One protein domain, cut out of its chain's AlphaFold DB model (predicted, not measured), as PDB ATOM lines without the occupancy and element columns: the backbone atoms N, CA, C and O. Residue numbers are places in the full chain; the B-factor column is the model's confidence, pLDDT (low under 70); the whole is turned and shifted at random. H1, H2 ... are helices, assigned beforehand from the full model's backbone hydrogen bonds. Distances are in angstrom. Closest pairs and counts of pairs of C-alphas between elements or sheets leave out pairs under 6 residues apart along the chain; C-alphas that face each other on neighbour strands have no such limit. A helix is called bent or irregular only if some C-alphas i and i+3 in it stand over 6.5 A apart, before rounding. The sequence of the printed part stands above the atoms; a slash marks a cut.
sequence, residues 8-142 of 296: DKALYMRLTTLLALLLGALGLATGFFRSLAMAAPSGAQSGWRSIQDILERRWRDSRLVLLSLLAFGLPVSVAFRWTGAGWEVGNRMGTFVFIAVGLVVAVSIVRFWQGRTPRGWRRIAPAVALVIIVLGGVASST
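This is residues 8 to 142 of the 296 residues of an uncharacterized protein of Mesorhizobium sp (UniProt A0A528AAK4). One long helix, H1, runs through the longest direction of a flat all-helix body, and two other long pieces, H6 and the arm H5b, cross it one after the other on the same side, H6 at residues 13 to 24 and H5b at residues 24 to 35. H3 runs back along the last part of H1, residues 28 to 39, the small H2 packs on residues 33 to 37 at that same end of H1, and H4 and the arm H5a fold against each other as a helical hairpin, with H5a apart from H1. The printed part has 135 residues with six named helices, in the order H1 to H6, and no named strand; the class is all helix. It is compact, with a radius of gyration of the C-alphas of 16.5 A, and spans 51 by 45 by 19 A.

H1, residues 8 to 39, is the longest helix. It is irregular, with C-alphas 30 and 33 at 7.1 A and a kink of 31 degrees near residue 33. H6, residues 121 to 141, touches residues 13 to 24 of H1 at a steep tilt of 61 degrees, opposite ways; the closest C-alphas are those of Ala 20 and Ile 133, 4.4 A apart. H6 is also irregular, but only just: C-alphas 123 and 126 are 6.8 A apart. H5, residues 87 to 113, was assigned as one helix by its hydrogen bonds but is bent, with C-alphas 96 and 99 at 6.8 A; its arms H5a, residues 87 to 96, and H5b, residues 99 to 113, stand at a steep tilt of 65 degrees. H5b touches residues 24 to 35 of H1 and is about perpendicular to it at 82 degrees, the closest C-alphas being those of Gly 31 and Ser 108, 4.3 A apart. H5b and H6, a helical hairpin at a shallow tilt of 26 degrees, only just touch, with 3 pairs of C-alphas within 8 A; the closest are those of Ile 109 and Pro 126, at 6.2 A. H3, residues 62 to 71, touches residues 28 to 39 of H1 at a shallow tilt of 27 degrees, opposite ways, with the C-alphas of Leu 36 and Val 65 closest at 5.9 A. H3 also touches residues 99 to 104 of H5b, about perpendicular at 84 degrees, with the C-alphas of Ala 71 and Val 101 closest at 4.7 A. H2, residues 48 to 55, touches residues 33 to 37 of H1, closest at the C-alphas of Ala 37 and Ser 50, 5.2 A. H4, residues 73 to 80, forms a helical hairpin with H5a at a shallow tilt of 9 degrees, the closest C-alphas being those of Ser 77 and Gly 90, 4.1 A apart. H3 and H4 meet only through their link, and H5a is apart from H1, for instance. Every O i to N i+4 pair is within hydrogen-bond range in H2, H3, H4 and H5b; the figures are 25 of 28 in H1, 3 of 6 in H5a and 15 of 17 in H6.

H1 begins at C-alpha 8, (7.922, -21.086, 126.427), and reaches C-alpha 39, (42.056, -3.054, 101.514), 45.9 A away. H6, 29.7 A long, ends at C-alpha 141, (14.539, -4.615, 120.973). H5b measures 19.9 A, H5a 15.4 A, H3 14.3 A, H2 10.6 A and H4 10.2 A.

The two C-alphas farthest apart are those of Asp 8 and Glu 56, at 52.6 A. The printed part has no cut; the link from H3 to H4 is tight, the other links are short, and none is long. The mean pLDDT of the printed part is 79.8, with values under 70 at residues 8 to 10, 41 to 47, 84 to 85, 115 to 116 and 139 to 142.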
ATOM      1  N   ASP A   8       7.302 -20.652 127.684       58.44
ATOM      2  CA  ASP A   8       7.922 -21.086 126.427       58.44
ATOM      3  C   ASP A   8       8.306 -19.917 125.522       58.44
ATOM      4  O   ASP A   8       9.411 -19.868 124.983       58.44
ATOM      5  N   LYS A   9       7.440 -18.903 125.405       59.06
ATOM      6  CA  LYS A   9       7.690 -17.732 124.549       59.06
ATOM      7  C   LYS A   9       8.938 -16.955 124.983       59.06
ATOM      8  O   LYS A   9       9.713 -16.513 124.137       59.06
ATOM      9  N   ALA A  10       9.157 -16.834 126.295       66.75
ATOM     10  CA  ALA A  10      10.332 -16.171 126.851       66.75
ATOM     11  C   ALA A  10      11.614 -16.981 126.595       66.75
ATOM     12  O   ALA A  10      12.650 -16.400 126.268       66.75
ATOM     13  N   LEU A  11      11.545 -18.313 126.692       75.06
ATOM     14  CA  LEU A  11      12.666 -19.198 126.382       75.06
ATOM     15  C   LEU A  11      13.037 -19.136 124.893       75.06
ATOM     16  O   LEU A  11      14.204 -18.920 124.567       75.06
ATOM     17  N   TYR A  12      12.058 -19.242 123.990       72.75
ATOM     18  CA  TYR A  12      12.284 -19.141 122.544       72.75
ATOM     19  C   TYR A  12      12.867 -17.781 122.144       72.75
ATOM     20  O   TYR A  12      13.809 -17.730 121.354       72.75
ATOM     21  N   MET A  13      12.377 -16.676 122.717       71.75
ATOM     22  CA  MET A  13      12.956 -15.344 122.486       71.75
ATOM     23  C   MET A  13      14.407 -15.255 122.966       71.75
ATOM     24  O   MET A  13      15.264 -14.739 122.253       71.75
ATOM     25  N   ARG A  14      14.727 -15.807 124.144       76.44
ATOM     26  CA  ARG A  14      16.110 -15.836 124.647       76.44
ATOM     27  C   ARG A  14      17.018 -16.667 123.746       76.44
ATOM     28  O   ARG A  14      18.086 -16.194 123.370       76.44
ATOM     29  N   LEU A  15      16.586 -17.865 123.356       81.19
ATOM     30  CA  LEU A  15      17.359 -18.756 122.490       81.19
ATOM     31  C   LEU A  15      17.589 -18.154 121.098       81.19
ATOM     32  O   LEU A  15      18.710 -18.187 120.600       81.19
ATOM     33  N   THR A  16      16.562 -17.556 120.489       80.94
ATOM     34  CA  THR A  16      16.691 -16.879 119.185       80.94
ATOM     35  C   THR A  16      17.612 -15.666 119.263       80.94
ATOM     36  O   THR A  16      18.444 -15.481 118.376       80.94
ATOM     37  N   THR A  17      17.543 -14.889 120.346       79.75
ATOM     38  CA  THR A  17      18.442 -13.748 120.571       79.75
ATOM     39  C   THR A  17      19.891 -14.202 120.764       79.75
ATOM     40  O   THR A  17      20.796 -13.651 120.141       79.75
ATOM     41  N   LEU A  18      20.132 -15.238 121.574       83.94
ATOM     42  CA  LEU A  18      21.468 -15.813 121.764       83.94
ATOM     43  C   LEU A  18      22.033 -16.365 120.453       83.94
ATOM     44  O   LEU A  18      23.190 -16.108 120.123       83.94
ATOM     45  N   LEU A  19      21.213 -17.071 119.674       86.31
ATOM     46  CA  LEU A  19      21.615 -17.591 118.372       86.31
ATOM     47  C   LEU A  19      21.956 -16.460 117.392       86.31
ATOM     48  O   LEU A  19      22.980 -16.529 116.715       86.31
ATOM     49  N   ALA A  20      21.148 -15.397 117.348       85.12
ATOM     50  CA  ALA A  20      21.420 -14.208 116.543       85.12
ATOM     51  C   ALA A  20      22.748 -13.539 116.932       85.12
ATOM     52  O   ALA A  20      23.541 -13.194 116.056       85.12
ATOM     53  N   LEU A  21      23.025 -13.412 118.234       84.56
ATOM     54  CA  LEU A  21      24.288 -12.866 118.739       84.56
ATOM     55  C   LEU A  21      25.487 -13.730 118.337       84.56
ATOM     56  O   LEU A  21      26.488 -13.195 117.866       84.56
ATOM     57  N   LEU A  22      25.380 -15.054 118.466       87.56
ATOM     58  CA  LEU A  22      26.438 -15.984 118.065       87.56
ATOM     59  C   LEU A  22      26.714 -15.916 116.560       87.56
ATOM     60  O   LEU A  22      27.871 -15.852 116.150       87.56
ATOM     61  N   LEU A  23      25.666 -15.882 115.732       86.00
ATOM     62  CA  LEU A  23      25.800 -15.752 114.281       86.00
ATOM     63  C   LEU A  23      26.412 -14.404 113.883       86.00
ATOM     64  O   LEU A  23      27.277 -14.362 113.007       86.00
ATOM     65  N   GLY A  24      26.013 -13.315 114.547       83.31
ATOM     66  CA  GLY A  24      26.604 -11.993 114.356       83.31
ATOM     67  C   GLY A  24      28.085 -11.957 114.736       83.31
ATOM     68  O   GLY A  24      28.911 -11.495 113.951       83.31
ATOM     69  N   ALA A  25      28.444 -12.512 115.897       85.94
ATOM     70  CA  ALA A  25      29.828 -12.613 116.353       85.94
ATOM     71  C   ALA A  25      30.683 -13.472 115.409       85.94
ATOM     72  O   ALA A  25      31.797 -13.082 115.062       85.94
ATOM     73  N   LEU A  26      30.150 -14.601 114.928       86.94
ATOM     74  CA  LEU A  26      30.823 -15.454 113.948       86.94
ATOM     75  C   LEU A  26      31.021 -14.726 112.612       86.94
ATOM     76  O   LEU A  26      32.096 -14.806 112.013       86.94
ATOM     77  N   GLY A  27      30.005 -13.990 112.155       84.19
ATOM     78  CA  GLY A  27      30.086 -13.139 110.973       84.19
ATOM     79  C   GLY A  27      31.180 -12.083 111.118       84.19
ATOM     80  O   GLY A  27      32.021 -11.955 110.235       84.19
ATOM     81  N   LEU A  28      31.257 -11.396 112.256       86.81
ATOM     82  CA  LEU A  28      32.316 -10.422 112.519       86.81
ATOM     83  C   LEU A  28      33.706 -11.068 112.577       86.81
ATOM     84  O   LEU A  28      34.617 -10.606 111.892       86.81
ATOM     85  N   ALA A  29      33.865 -12.166 113.319       85.19
ATOM     86  CA  ALA A  29      35.148 -12.850 113.477       85.19
ATOM     87  C   ALA A  29      35.715 -13.357 112.140       85.19
ATOM     88  O   ALA A  29      36.912 -13.245 111.879       85.19
ATOM     89  N   THR A  30      34.852 -13.883 111.265       84.50
ATOM     90  CA  THR A  30      35.262 -14.418 109.955       84.50
ATOM     91  C   THR A  30      35.467 -13.335 108.888       84.50
ATOM     92  O   THR A  30      36.236 -13.541 107.946       84.50
ATOM     93  N   GLY A  31      34.826 -12.171 109.038       82.25
ATOM     94  CA  GLY A  31      34.822 -11.101 108.036       82.25
ATOM     95  C   GLY A  31      35.817  -9.990 108.293       82.25
ATOM     96  O   GLY A  31      36.306  -9.390 107.339       82.25
ATOM     97  N   PHE A  32      36.131  -9.706 109.557       85.81
ATOM     98  CA  PHE A  32      36.888  -8.517 109.950       85.81
ATOM     99  C   PHE A  32      38.285  -8.488 109.318       85.81
ATOM    100  O   PHE A  32      38.601  -7.598 108.528       85.81
ATOM    101  N   PHE A  33      39.100  -9.519 109.564       83.56
ATOM    102  CA  PHE A  33      40.456  -9.600 109.008       83.56
ATOM    103  C   PHE A  33      40.471  -9.716 107.480       83.56
ATOM    104  O   PHE A  33      41.395  -9.238 106.830       83.56
ATOM    105  N   ARG A  34      39.436 -10.323 106.889       82.00
ATOM    106  CA  ARG A  34      39.273 -10.425 105.431       82.00
ATOM    107  C   ARG A  34      38.930  -9.081 104.796       82.00
ATOM    108  O   ARG A  34      39.463  -8.774 103.735       82.00
ATOM    109  N   SER A  35      38.070  -8.296 105.439       83.44
ATOM    110  CA  SER A  35      37.690  -6.954 104.986       83.44
ATOM    111  C   SER A  35      38.900  -6.020 105.019       83.44
ATOM    112  O   SER A  35      39.163  -5.321 104.043       83.44
ATOM    113  N   LEU A  36      39.712  -6.120 106.076       82.75
ATOM    114  CA  LEU A  36      41.011  -5.454 106.166       82.75
ATOM    115  C   LEU A  36      41.973  -5.933 105.070       82.75
ATOM    116  O   LEU A  36      42.500  -5.118 104.319       82.75
ATOM    117  N   ALA A  37      42.142  -7.246 104.890       80.81
ATOM    118  CA  ALA A  37      43.032  -7.786 103.861       80.81
ATOM    119  C   ALA A  37      42.636  -7.377 102.428       80.81
ATOM    120  O   ALA A  37      43.509  -7.211 101.584       80.81
ATOM    121  N   MET A  38      41.346  -7.165 102.145       80.50
ATOM    122  CA  MET A  38      40.882  -6.647 100.848       80.50
ATOM    123  C   MET A  38      41.302  -5.197 100.583       80.50
ATOM    124  O   MET A  38      41.404  -4.805  99.422       80.50
ATOM    125  N   ALA A  39      41.545  -4.413 101.633       82.69
ATOM    126  CA  ALA A  39      42.056  -3.054 101.514       82.69
ATOM    127  C   ALA A  39      43.590  -3.004 101.391       82.69
ATOM    128  O   ALA A  39      44.127  -1.971 100.987       82.69
ATOM    129  N   ALA A  40      44.302  -4.090 101.715       78.62
ATOM    130  CA  ALA A  40      45.758  -4.137 101.653       78.62
ATOM    131  C   ALA A  40      46.276  -4.148 100.192       78.62
ATOM    132  O   ALA A  40      45.624  -4.689  99.294       78.62
ATOM    133  N   PRO A  41      47.453  -3.556  99.916       69.75
ATOM    134  CA  PRO A  41      48.035  -3.524  98.578       69.75
ATOM    135  C   PRO A  41      48.634  -4.867  98.153       69.75
ATOM    136  O   PRO A  41      48.697  -5.154  96.953       69.75
ATOM    137  N   SER A  42      49.076  -5.684  99.111       61.25
ATOM    138  CA  SER A  42      49.572  -7.028  98.859       61.25
ATOM    139  C   SER A  42      48.416  -7.926  98.406       61.25
ATOM    140  O   SER A  42      47.410  -8.072  99.091       61.25
ATOM    141  N   GLY A  43      48.545  -8.581  97.248       57.06
ATOM    142  CA  GLY A  43      47.549  -9.535  96.724       57.06
ATOM    143  C   GLY A  43      47.326 -10.786  97.595       57.06
ATOM    144  O   GLY A  43      46.702 -11.751  97.148       57.06
ATOM    145  N   ALA A  44      47.845 -10.796  98.826       55.53
ATOM    146  CA  ALA A  44      47.631 -11.830  99.817       55.53
ATOM    147  C   ALA A  44      46.170 -11.781 100.285       55.53
ATOM    148  O   ALA A  44      45.761 -10.923 101.057       55.53
ATOM    149  N   GLN A  45      45.364 -12.740  99.827       56.94
ATOM    150  CA  GLN A  45      43.934 -12.826 100.158       56.94
ATOM    151  C   GLN A  45      43.653 -13.157 101.643       56.94
ATOM    152  O   GLN A  45      42.484 -13.302 102.014       56.94
ATOM    153  N   SER A  46      44.695 -13.336 102.468       59.44
ATOM    154  CA  SER A  46      44.642 -13.712 103.886       59.44
ATOM    155  C   SER A  46      46.057 -13.742 104.488       59.44
ATOM    156  O   SER A  46      46.928 -14.397 103.917       59.44
ATOM    157  N   GLY A  47      46.284 -13.127 105.656       66.62
ATOM    158  CA  GLY A  47      47.502 -13.340 106.455       66.62
ATOM    159  C   GLY A  47      48.004 -12.122 107.240       66.62
ATOM    160  O   GLY A  47      47.510 -11.008 107.082       66.62
ATOM    161  N   TRP A  48      49.029 -12.346 108.070       70.19
ATOM    162  CA  TRP A  48      49.660 -11.331 108.930       70.19
ATOM    163  C   TRP A  48      50.290 -10.168 108.146       70.19
ATOM    164  O   TRP A  48      50.267  -9.031 108.603       70.19
ATOM    165  N   ARG A  49      50.770 -10.423 106.922       71.44
ATOM    166  CA  ARG A  49      51.368  -9.399 106.045       71.44
ATOM    167  C   ARG A  49      50.377  -8.306 105.640       71.44
ATOM    168  O   ARG A  49      50.725  -7.135 105.657       71.44
ATOM    169  N   SER A  50      49.127  -8.669 105.352       73.50
ATOM    170  CA  SER A  50      48.082  -7.690 105.028       73.50
ATOM    171  C   SER A  50      47.740  -6.799 106.226       73.50
ATOM    172  O   SER A  50      47.377  -5.643 106.051       73.50
ATOM    173  N   ILE A  51      47.865  -7.331 107.447       77.00
ATOM    174  CA  ILE A  51      47.667  -6.567 108.685       77.00
ATOM    175  C   ILE A  51      48.849  -5.619 108.910       77.00
ATOM    176  O   ILE A  51      48.630  -4.462 109.254       77.00
ATOM    177  N   GLN A  52      50.082  -6.075 108.668       78.50
ATOM    178  CA  GLN A  52      51.280  -5.231 108.733       78.50
ATOM    179  C   GLN A  52      51.202  -4.055 107.754       78.50
ATOM    180  O   GLN A  52      51.408  -2.925 108.182       78.50
ATOM    181  N   ASP A  53      50.797  -4.286 106.500       79.06
ATOM    182  CA  ASP A  53      50.612  -3.210 105.514       79.06
ATOM    183  C   ASP A  53      49.646  -2.130 106.031       79.06
ATOM    184  O   ASP A  53      49.920  -0.933 105.940       79.06
ATOM    185  N   ILE A  54      48.529  -2.538 106.641       81.31
ATOM    186  CA  ILE A  54      47.540  -1.604 107.194       81.31
ATOM    187  C   ILE A  54      48.104  -0.850 108.401       81.31
ATOM    188  O   ILE A  54      47.897   0.357 108.511       81.31
ATOM    189  N   LEU A  55      48.840  -1.525 109.289       81.44
ATOM    190  CA  LEU A  55      49.508  -0.884 110.429       81.44
ATOM    191  C   LEU A  55      50.572   0.129 109.974       81.44
ATOM    192  O   LEU A  55      50.704   1.193 110.576       81.44
ATOM    193  N   GLU A  56      51.256  -0.147 108.865       84.94
ATOM    194  CA  GLU A  56      52.200   0.759 108.200       84.94
ATOM    195  C   GLU A  56      51.517   1.868 107.378       84.94
ATOM    196  O   GLU A  56      52.182   2.618 106.660       84.94
ATOM    197  N   ARG A  57      50.189   2.008 107.485       81.75
ATOM    198  CA  ARG A  57      49.365   2.986 106.752       81.75
ATOM    199  C   ARG A  57      49.366   2.809 105.233       81.75
ATOM    200  O   ARG A  57      49.143   3.761 104.486       81.75
ATOM    201  N   ARG A  58      49.589   1.584 104.759       80.38
ATOM    202  CA  ARG A  58      49.571   1.214 103.342       80.38
ATOM    203  C   ARG A  58      48.279   0.467 103.032       80.38
ATOM    204  O   ARG A  58      48.146  -0.720 103.311       80.38
ATOM    205  N   TRP A  59      47.319   1.152 102.417       83.94
ATOM    206  CA  TRP A  59      46.071   0.550 101.939       83.94
ATOM    207  C   TRP A  59      45.583   1.225 100.656       83.94
ATOM    208  O   TRP A  59      45.908   2.376 100.373       83.94
ATOM    209  N   ARG A  60      44.803   0.488  99.863       82.38
ATOM    210  CA  ARG A  60      44.210   0.954  98.601       82.38
ATOM    211  C   ARG A  60      42.857   1.627  98.799       82.38
ATOM    212  O   ARG A  60      42.535   2.554  98.068       82.38
ATOM    213  N   ASP A  61      42.073   1.158  99.770       83.94
ATOM    214  CA  ASP A  61      40.708   1.635  99.997       83.94
ATOM    215  C   ASP A  61      40.485   2.024 101.464       83.94
ATOM    216  O   ASP A  61      40.255   1.183 102.337       83.94
ATOM    217  N   SER A  62      40.526   3.330 101.729       87.12
ATOM    218  CA  SER A  62      40.293   3.896 103.061       87.12
ATOM    219  C   SER A  62      38.871   3.647 103.579       87.12
ATOM    220  O   SER A  62      38.668   3.610 104.791       87.12
ATOM    221  N   ARG A  63      37.876   3.464 102.696       88.25
ATOM    222  CA  ARG A  63      36.472   3.263 103.094       88.25
ATOM    223  C   ARG A  63      36.287   1.887 103.718       88.25
ATOM    224  O   ARG A  63      35.629   1.766 104.747       88.25
ATOM    225  N   LEU A  64      36.906   0.865 103.127       85.38
ATOM    226  CA  LEU A  64      36.888  -0.497 103.665       85.38
ATOM    227  C   LEU A  64      37.607  -0.587 105.010       85.38
ATOM    228  O   LEU A  64      37.104  -1.255 105.913       85.38
ATOM    229  N   VAL A  65      38.736   0.113 105.175       87.00
ATOM    230  CA  VAL A  65      39.435   0.187 106.468       87.00
ATOM    231  C   VAL A  65      38.550   0.866 107.511       87.00
ATOM    232  O   VAL A  65      38.321   0.289 108.573       87.00
ATOM    233  N   LEU A  66      37.984   2.035 107.191       89.44
ATOM    234  CA  LEU A  66      37.093   2.769 108.091       89.44
ATOM    235  C   LEU A  66      35.892   1.921 108.525       89.44
ATOM    236  O   LEU A  66      35.634   1.803 109.716       89.44
ATOM    237  N   LEU A  67      35.175   1.306 107.581       89.50
ATOM    238  CA  LEU A  67      34.003   0.483 107.886       89.50
ATOM    239  C   LEU A  67      34.385  -0.786 108.659       89.50
ATOM    240  O   LEU A  67      33.668  -1.175 109.573       89.50
ATOM    241  N   SER A  68      35.533  -1.398 108.367       89.19
ATOM    242  CA  SER A  68      36.009  -2.548 109.146       89.19
ATOM    243  C   SER A  68      36.297  -2.151 110.594       89.19
ATOM    244  O   SER A  68      35.839  -2.825 111.511       89.19
ATOM    245  N   LEU A  69      36.989  -1.029 110.813       89.31
ATOM    246  CA  LEU A  69      37.274  -0.512 112.154       89.31
ATOM    247  C   LEU A  69      35.999  -0.081 112.886       89.31
ATOM    248  O   LEU A  69      35.830  -0.407 114.058       89.31
ATOM    249  N   LEU A  70      35.063   0.580 112.200       90.81
ATOM    250  CA  LEU A  70      33.772   0.962 112.772       90.81
ATOM    251  C   LEU A  70      32.960  -0.253 113.225       90.81
ATOM    252  O   LEU A  70      32.270  -0.151 114.233       90.81
ATOM    253  N   ALA A  71      33.075  -1.409 112.560       89.31
ATOM    254  CA  ALA A  71      32.382  -2.633 112.973       89.31
ATOM    255  C   ALA A  71      32.822  -3.118 114.369       89.31
ATOM    256  O   ALA A  71      32.029  -3.735 115.084       89.31
ATOM    257  N   PHE A  72      34.044  -2.777 114.803       85.44
ATOM    258  CA  PHE A  72      34.510  -3.001 116.177       85.44
ATOM    259  C   PHE A  72      33.728  -2.171 117.212       85.44
ATOM    260  O   PHE A  72      33.692  -2.504 118.393       85.44
ATOM    261  N   GLY A  73      33.012  -1.133 116.782       86.56
ATOM    262  CA  GLY A  73      32.087  -0.398 117.635       86.56
ATOM    263  C   GLY A  73      30.950  -1.264 118.194       86.56
ATOM    264  O   GLY A  73      30.391  -0.907 119.226       86.56
ATOM    265  N   LEU A  74      30.618  -2.413 117.582       85.12
ATOM    266  CA  LEU A  74      29.562  -3.298 118.076       85.12
ATOM    267  C   LEU A  74      29.954  -3.973 119.401       85.12
ATOM    268  O   LEU A  74      29.219  -3.786 120.372       85.12
ATOM    269  N   PRO A  75      31.079  -4.707 119.516       85.25
ATOM    270  CA  PRO A  75      31.501  -5.253 120.805       85.25
ATOM    271  C   PRO A  75      31.749  -4.158 121.851       85.25
ATOM    272  O   PRO A  75      31.380  -4.340 123.008       85.25
ATOM    273  N   VAL A  76      32.266  -2.991 121.447       85.69
ATOM    274  CA  VAL A  76      32.396  -1.829 122.345       85.69
ATOM    275  C   VAL A  76      31.025  -1.363 122.852       85.69
ATOM    276  O   VAL A  76      30.860  -1.118 124.044       85.69
ATOM    277  N   SER A  77      30.010  -1.307 121.985       84.88
ATOM    278  CA  SER A  77      28.645  -0.946 122.383       84.88
ATOM    279  C   SER A  77      28.048  -1.936 123.387       84.88
ATOM    280  O   SER A  77      27.369  -1.521 124.322       84.88
ATOM    281  N   VAL A  78      28.342  -3.233 123.238       82.31
ATOM    282  CA  VAL A  78      27.912  -4.276 124.182       82.31
ATOM    283  C   VAL A  78      28.615  -4.106 125.526       82.31
ATOM    284  O   VAL A  78      27.950  -4.171 126.556       82.31
ATOM    285  N   ALA A  79      29.919  -3.820 125.528       83.25
ATOM    286  CA  ALA A  79      30.669  -3.534 126.748       83.25
ATOM    287  C   ALA A  79      30.129  -2.294 127.482       83.25
ATOM    288  O   ALA A  79      29.964  -2.323 128.699       83.25
ATOM    289  N   PHE A  80      29.767  -1.228 126.760       80.75
ATOM    290  CA  PHE A  80      29.165  -0.042 127.376       80.75
ATOM    291  C   PHE A  80      27.809  -0.319 128.030       80.75
ATOM    292  O   PHE A  80      27.501   0.288 129.051       80.75
ATOM    293  N   ARG A  81      27.023  -1.271 127.513       77.50
ATOM    294  CA  ARG A  81      25.737  -1.653 128.123       77.50
ATOM    295  C   ARG A  81      25.876  -2.306 129.497       77.50
ATOM    296  O   ARG A  81      24.871  -2.437 130.188       77.50
ATOM    297  N   TRP A  82      27.081  -2.723 129.889       78.00
ATOM    298  CA  TRP A  82      27.333  -3.311 131.206       78.00
ATOM    299  C   TRP A  82      27.547  -2.256 132.292       78.00
ATOM    300  O   TRP A  82      27.512  -2.587 133.475       78.00
ATOM    301  N   THR A  83      27.751  -0.989 131.922       77.94
ATOM    302  CA  THR A  83      27.888   0.111 132.878       77.94
ATOM    303  C   THR A  83      26.625   0.967 132.873       77.94
ATOM    304  O   THR A  83      26.043   1.229 131.823       77.94
ATOM    305  N   GLY A  84      26.188   1.431 134.049       68.19
ATOM    306  CA  GLY A  84      24.994   2.281 134.154       68.19
ATOM    307  C   GLY A  84      25.117   3.577 133.343       68.19
ATOM    308  O   GLY A  84      24.195   3.941 132.623       68.19
ATOM    309  N   ALA A  85      26.288   4.222 133.385       68.88
ATOM    310  CA  ALA A  85      26.568   5.444 132.624       68.88
ATOM    311  C   ALA A  85      26.745   5.195 131.112       68.88
ATOM    312  O   ALA A  85      26.400   6.045 130.295       68.88
ATOM    313  N   GLY A  86      27.277   4.032 130.723       71.06
ATOM    314  CA  GLY A  86      27.495   3.669 129.322       71.06
ATOM    315  C   GLY A  86      26.261   3.095 128.634       71.06
ATOM    316  O   GLY A  86      26.250   2.999 127.409       71.06
ATOM    317  N   TRP A  87      25.213   2.735 129.378       73.31
ATOM    318  CA  TRP A  87      24.040   2.054 128.836       73.31
ATOM    319  C   TRP A  87      23.370   2.825 127.695       73.31
ATOM    320  O   TRP A  87      23.113   2.267 126.624       73.31
ATOM    321  N   GLU A  88      23.158   4.127 127.878       70.19
ATOM    322  CA  GLU A  88      22.550   4.977 126.856       70.19
ATOM    323  C   GLU A  88      23.468   5.152 125.637       70.19
ATOM    324  O   GLU A  88      23.020   5.045 124.491       70.19
ATOM    325  N   VAL A  89      24.770   5.329 125.874       77.56
ATOM    326  CA  VAL A  89      25.786   5.433 124.817       77.56
ATOM    327  C   VAL A  89      25.836   4.145 123.995       77.56
ATOM    328  O   VAL A  89      25.723   4.194 122.773       77.56
ATOM    329  N   GLY A  90      25.914   2.981 124.641       79.62
ATOM    330  CA  GLY A  90      25.949   1.676 123.981       79.62
ATOM    331  C   GLY A  90      24.665   1.342 123.214       79.62
ATOM    332  O   GLY A  90      24.708   0.674 122.177       79.62
ATOM    333  N   ASN A  91      23.505   1.823 123.668       75.88
ATOM    334  CA  ASN A  91      22.257   1.682 122.918       75.88
ATOM    335  C   ASN A  91      22.231   2.572 121.669       75.88
ATOM    336  O   ASN A  91      21.848   2.101 120.597       75.88
ATOM    337  N   ARG A  92      22.718   3.813 121.765       79.31
ATOM    338  CA  ARG A  92      22.792   4.742 120.626       79.31
ATOM    339  C   ARG A  92      23.853   4.326 119.603       79.31
ATOM    340  O   ARG A  92      23.587   4.368 118.403       79.31
ATOM    341  N   MET A  93      25.017   3.858 120.058       82.38
ATOM    342  CA  MET A  93      26.138   3.426 119.209       82.38
ATOM    343  C   MET A  93      25.742   2.368 118.177       82.38
ATOM    344  O   MET A  93      26.231   2.414 117.049       82.38
ATOM    345  N   GLY A  94      24.838   1.449 118.538       77.75
ATOM    346  CA  GLY A  94      24.379   0.397 117.632       77.75
ATOM    347  C   GLY A  94      23.905   0.959 116.290       77.75
ATOM    348  O   GLY A  94      24.351   0.492 115.246       77.75
ATOM    349  N   THR A  95      23.094   2.022 116.314       78.69
ATOM    350  CA  THR A  95      22.511   2.635 115.104       78.69
ATOM    351  C   THR A  95      23.555   3.109 114.090       78.69
ATOM    352  O   THR A  95      23.340   2.975 112.888       78.69
ATOM    353  N   PHE A  96      24.715   3.579 114.555       84.31
ATOM    354  CA  PHE A  96      25.802   4.053 113.696       84.31
ATOM    355  C   PHE A  96      26.699   2.915 113.201       84.31
ATOM    356  O   PHE A  96      27.211   2.953 112.083       84.31
ATOM    357  N   VAL A  97      26.893   1.887 114.026       88.94
ATOM    358  CA  VAL A  97      27.844   0.805 113.751       88.94
ATOM    359  C   VAL A  97      27.238  -0.299 112.871       88.94
ATOM    360  O   VAL A  97      27.968  -1.009 112.177       88.94
ATOM    361  N   PHE A  98      25.908  -0.431 112.816       86.00
ATOM    362  CA  PHE A  98      25.250  -1.502 112.054       86.00
ATOM    363  C   PHE A  98      25.573  -1.507 110.556       86.00
ATOM    364  O   PHE A  98      25.667  -2.587 109.973       86.00
ATOM    365  N   ILE A  99      25.805  -0.349 109.930       88.38
ATOM    366  CA  ILE A  99      26.182  -0.295 108.506       88.38
ATOM    367  C   ILE A  99      27.547  -0.950 108.253       88.38
ATOM    368  O   ILE A  99      27.721  -1.726 107.313       88.38
ATOM    369  N   ALA A 100      28.499  -0.696 109.149       89.69
ATOM    370  CA  ALA A 100      29.832  -1.275 109.132       89.69
ATOM    371  C   ALA A 100      29.793  -2.784 109.424       89.69
ATOM    372  O   ALA A 100      30.404  -3.577 108.708       89.69
ATOM    373  N   VAL A 101      29.004  -3.192 110.423       88.81
ATOM    374  CA  VAL A 101      28.764  -4.609 110.744       88.81
ATOM    375  C   VAL A 101      28.158  -5.342 109.549       88.81
ATOM    376  O   VAL A 101      28.629  -6.423 109.204       88.81
ATOM    377  N   GLY A 102      27.161  -4.752 108.885       88.31
ATOM    378  CA  GLY A 102      26.517  -5.331 107.708       88.31
ATOM    379  C   GLY A 102      27.510  -5.615 106.581       88.31
ATOM    380  O   GLY A 102      27.497  -6.709 106.019       88.31
ATOM    381  N   LEU A 103      28.426  -4.677 106.308       90.50
ATOM    382  CA  LEU A 103      29.492  -4.881 105.325       90.50
ATOM    383  C   LEU A 103      30.414  -6.043 105.714       90.50
ATOM    384  O   LEU A 103      30.663  -6.926 104.895       90.50
ATOM    385  N   VAL A 104      30.900  -6.070 106.958       89.38
ATOM    386  CA  VAL A 104      31.820  -7.120 107.425       89.38
ATOM    387  C   VAL A 104      31.152  -8.497 107.375       89.38
ATOM    388  O   VAL A 104      31.748  -9.454 106.884       89.38
ATOM    389  N   VAL A 105      29.891  -8.595 107.806       87.62
ATOM    390  CA  VAL A 105      29.101  -9.833 107.729       87.62
ATOM    391  C   VAL A 105      28.865 -10.250 106.273       87.62
ATOM    392  O   VAL A 105      28.981 -11.434 105.955       87.62
ATOM    393  N   ALA A 106      28.602  -9.312 105.358       87.50
ATOM    394  CA  ALA A 106      28.453  -9.619 103.936       87.50
ATOM    395  C   ALA A 106      29.743 -10.204 103.334       87.50
ATOM    396  O   ALA A 106      29.691 -11.194 102.597       87.50
ATOM    397  N   VAL A 107      30.910  -9.657 103.699       85.69
ATOM    398  CA  VAL A 107      32.215 -10.208 103.300       85.69
ATOM    399  C   VAL A 107      32.370 -11.647 103.799       85.69
ATOM    400  O   VAL A 107      32.784 -12.512 103.023       85.69
ATOM    401  N   SER A 108      31.974 -11.942 105.039       85.62
ATOM    402  CA  SER A 108      31.985 -13.303 105.600       85.62
ATOM    403  C   SER A 108      31.099 -14.263 104.826       85.62
ATOM    404  O   SER A 108      31.524 -15.368 104.480       85.62
ATOM    405  N   ILE A 109      29.878 -13.834 104.509       84.81
ATOM    406  CA  ILE A 109      28.915 -14.651 103.775       84.81
ATOM    407  C   ILE A 109      29.483 -15.029 102.406       84.81
ATOM    408  O   ILE A 109      29.555 -16.214 102.078       84.81
ATOM    409  N   VAL A 110      29.942 -14.045 101.632       84.19
ATOM    410  CA  VAL A 110      30.408 -14.260 100.255       84.19
ATOM    411  C   VAL A 110      31.729 -15.031 100.222       84.19
ATOM    412  O   VAL A 110      31.914 -15.932  99.403       84.19
ATOM    413  N   ARG A 111      32.679 -14.695 101.102       81.31
ATOM    414  CA  ARG A 111      34.043 -15.247 101.040       81.31
ATOM    415  C   ARG A 111      34.214 -16.552 101.809       81.31
ATOM    416  O   ARG A 111      35.063 -17.347 101.411       81.31
ATOM    417  N   PHE A 112      33.456 -16.771 102.884       77.81
ATOM    418  CA  PHE A 112      33.638 -17.915 103.780       77.81
ATOM    419  C   PHE A 112      32.457 -18.892 103.721       77.81
ATOM    420  O   PHE A 112      32.667 -20.080 103.480       77.81
ATOM    421  N   TRP A 113      31.217 -18.415 103.883       78.31
ATOM    422  CA  TRP A 113      30.057 -19.310 104.034       78.31
ATOM    423  C   TRP A 113      29.518 -19.851 102.702       78.31
ATOM    424  O   TRP A 113      29.213 -21.040 102.603       78.31
ATOM    425  N   GLN A 114      29.448 -19.019 101.660       81.81
ATOM    426  CA  GLN A 114      29.014 -19.433 100.319       81.81
ATOM    427  C   GLN A 114      30.163 -20.040  99.503       81.81
ATOM    428  O   GLN A 114      29.968 -21.027  98.789       81.81
ATOM    429  N   GLY A 115      31.378 -19.499  99.645       69.00
ATOM    430  CA  GLY A 115      32.525 -19.865  98.811       69.00
ATOM    431  C   GLY A 115      32.337 -19.460  97.339       69.00
ATOM    432  O   GLY A 115      31.390 -18.765  96.986       69.00
ATOM    433  N   ARG A 116      33.246 -19.892  96.450       68.06
ATOM    434  CA  ARG A 116      33.213 -19.505  95.019       68.06
ATOM    435  C   ARG A 116      32.045 -20.120  94.237       68.06
ATOM    436  O   ARG A 116      31.592 -19.525  93.268       68.06
ATOM    437  N   THR A 117      31.571 -21.296  94.642       71.75
ATOM    438  CA  THR A 117      30.470 -22.026  93.995       71.75
ATOM    439  C   THR A 117      29.569 -22.652  95.060       71.75
ATOM    440  O   THR A 117      29.757 -23.809  95.447       71.75
ATOM    441  N   PRO A 118      28.580 -21.910  95.582       71.44
ATOM    442  CA  PRO A 118      27.735 -22.429  96.645       71.44
ATOM    443  C   PRO A 118      26.908 -23.611  96.114       71.44
ATOM    444  O   PRO A 118      26.262 -23.518  95.066       71.44
ATOM    445  N   ARG A 119      26.936 -24.742  96.826       74.50
ATOM    446  CA  ARG A 119      26.155 -25.962  96.549       74.50
ATOM    447  C   ARG A 119      25.450 -26.427  97.826       74.50
ATOM    448  O   ARG A 119      25.991 -26.267  98.922       74.50
ATOM    449  N   GLY A 120      24.250 -26.991  97.676       81.06
ATOM    450  CA  GLY A 120      23.447 -27.512  98.789       81.06
ATOM    451  C   GLY A 120      23.182 -26.470  99.883       81.06
ATOM    452  O   GLY A 120      22.863 -25.315  99.590       81.06
ATOM    453  N   TRP A 121      23.373 -26.868 101.144       77.62
ATOM    454  CA  TRP A 121      23.108 -26.045 102.333       77.62
ATOM    455  C   TRP A 121      23.868 -24.708 102.355       77.62
ATOM    456  O   TRP A 121      23.359 -23.728 102.889       77.62
ATOM    457  N   ARG A 122      25.032 -24.601 101.693       80.94
ATOM    458  CA  ARG A 122      25.814 -23.346 101.626       80.94
ATOM    459  C   ARG A 122      25.113 -22.209 100.870       80.94
ATOM    460  O   ARG A 122      25.499 -21.058 101.035       80.94
ATOM    461  N   ARG A 123      24.089 -22.504 100.056       80.00
ATOM    462  CA  ARG A 123      23.232 -21.475  99.432       80.00
ATOM    463  C   ARG A 123      22.218 -20.899 100.417       80.00
ATOM    464  O   ARG A 123      21.968 -19.701 100.402       80.00
ATOM    465  N   ILE A 124      21.644 -21.761 101.252       84.19
ATOM    466  CA  ILE A 124      20.475 -21.449 102.081       84.19
ATOM    467  C   ILE A 124      20.904 -20.952 103.467       84.19
ATOM    468  O   ILE A 124      20.335 -19.992 103.980       84.19
ATOM    469  N   ALA A 125      21.950 -21.546 104.050       84.31
ATOM    470  CA  ALA A 125      22.400 -21.253 105.410       84.31
ATOM    471  C   ALA A 125      22.677 -19.765 105.686       84.31
ATOM    472  O   ALA A 125      22.232 -19.284 106.725       84.31
ATOM    473  N   PRO A 126      23.337 -18.998 104.794       85.00
ATOM    474  CA  PRO A 126      23.577 -17.578 105.045       85.00
ATOM    475  C   PRO A 126      22.295 -16.744 105.042       85.00
ATOM    476  O   PRO A 126      22.170 -15.826 105.845       85.00
ATOM    477  N   ALA A 127      21.334 -17.074 104.172       85.69
ATOM    478  CA  ALA A 127      20.042 -16.394 104.130       85.69
ATOM    479  C   ALA A 127      19.249 -16.664 105.417       85.69
ATOM    480  O   ALA A 127      18.745 -15.732 106.036       85.69
ATOM    481  N   VAL A 128      19.220 -17.922 105.869       86.94
ATOM    482  CA  VAL A 128      18.596 -18.307 107.146       86.94
ATOM    483  C   VAL A 128      19.280 -17.611 108.325       86.94
ATOM    484  O   VAL A 128      18.601 -17.056 109.182       86.94
ATOM    485  N   ALA A 129      20.615 -17.577 108.353       85.38
ATOM    486  CA  ALA A 129      21.367 -16.888 109.399       85.38
ATOM    487  C   ALA A 129      21.050 -15.386 109.442       85.38
ATOM    488  O   ALA A 129      20.866 -14.834 110.522       85.38
ATOM    489  N   LEU A 130      20.933 -14.733 108.283       86.56
ATOM    490  CA  LEU A 130      20.601 -13.311 108.196       86.56
ATOM    491  C   LEU A 130      19.173 -13.032 108.681       86.56
ATOM    492  O   LEU A 130      18.966 -12.093 109.444       86.56
ATOM    493  N   VAL A 131      18.212 -13.892 108.327       87.56
ATOM    494  CA  VAL A 131      16.842 -13.833 108.863       87.56
ATOM    495  C   VAL A 131      16.845 -13.980 110.386       87.56
ATOM    496  O   VAL A 131      16.203 -13.186 111.066       87.56
ATOM    497  N   ILE A 132      17.605 -14.930 110.942       86.38
ATOM    498  CA  ILE A 132      17.719 -15.112 112.398       86.38
ATOM    499  C   ILE A 132      18.354 -13.886 113.063       86.38
ATOM    500  O   ILE A 132      17.865 -13.455 114.102       86.38
ATOM    501  N   ILE A 133      19.401 -13.296 112.476       84.88
ATOM    502  CA  ILE A 133      20.033 -12.075 113.001       84.88
ATOM    503  C   ILE A 133      19.025 -10.919 113.042       84.88
ATOM    504  O   ILE A 133      18.910 -10.247 114.066       84.88
ATOM    505  N   VAL A 134      18.267 -10.706 111.961       83.00
ATOM    506  CA  VAL A 134      17.257  -9.639 111.883       83.00
ATOM    507  C   VAL A 134      16.122  -9.886 112.877       83.00
ATOM    508  O   VAL A 134      15.802  -9.000 113.668       83.00
ATOM    509  N   LEU A 135      15.548 -11.092 112.892       81.69
ATOM    510  CA  LEU A 135      14.463 -11.448 113.810       81.69
ATOM    511  C   LEU A 135      14.911 -11.413 115.274       81.69
ATOM    512  O   LEU A 135      14.158 -10.949 116.124       81.69
ATOM    513  N   GLY A 136      16.138 -11.846 115.571       77.38
ATOM    514  CA  GLY A 136      16.731 -11.750 116.903       77.38
ATOM    515  C   GLY A 136      16.971 -10.302 117.324       77.38
ATOM    516  O   GLY A 136      16.700  -9.952 118.468       77.38
ATOM    517  N   GLY A 137      17.385  -9.433 116.396       74.62
ATOM    518  CA  GLY A 137      17.465  -7.990 116.622       74.62
ATOM    519  C   GLY A 137      16.108  -7.405 117.014       74.62
ATOM    520  O   GLY A 137      15.987  -6.785 118.071       74.62
ATOM    521  N   VAL A 138      15.071  -7.686 116.221       72.88
ATOM    522  CA  VAL A 138      13.691  -7.247 116.493       72.88
ATOM    523  C   VAL A 138      13.194  -7.783 117.839       72.88
ATOM    524  O   VAL A 138      12.722  -7.003 118.665       72.88
ATOM    525  N   ALA A 139      13.360  -9.079 118.113       69.75
ATOM    526  CA  ALA A 139      12.935  -9.702 119.367       69.75
ATOM    527  C   ALA A 139      13.687  -9.155 120.594       69.75
ATOM    528  O   ALA A 139      13.103  -9.027 121.666       69.75
ATOM    529  N   SER A 140      14.967  -8.801 120.445       66.88
ATOM    530  CA  SER A 140      15.769  -8.215 121.527       66.88
ATOM    531  C   SER A 140      15.423  -6.755 121.822       66.88
ATOM    532  O   SER A 140      15.644  -6.289 122.938       66.88
ATOM    533  N   SER A 141      14.876  -6.034 120.837       61.62
ATOM    534  CA  SER A 141      14.539  -4.615 120.973       61.62
ATOM    535  C   SER A 141      13.310  -4.364 121.850       61.62
ATOM    536  O   SER A 141      13.140  -3.257 122.352       61.62
ATOM    537  N   THR A 142      12.464  -5.375 122.074       55.78
ATOM    538  CA  THR A 142      11.256  -5.231 122.889       55.78
ATOM    539  C   THR A 142      10.688  -6.587 123.309       55.78
ATOM    540  O   THR A 142      10.469  -7.485 122.500       55.78
TER     541      THR A 142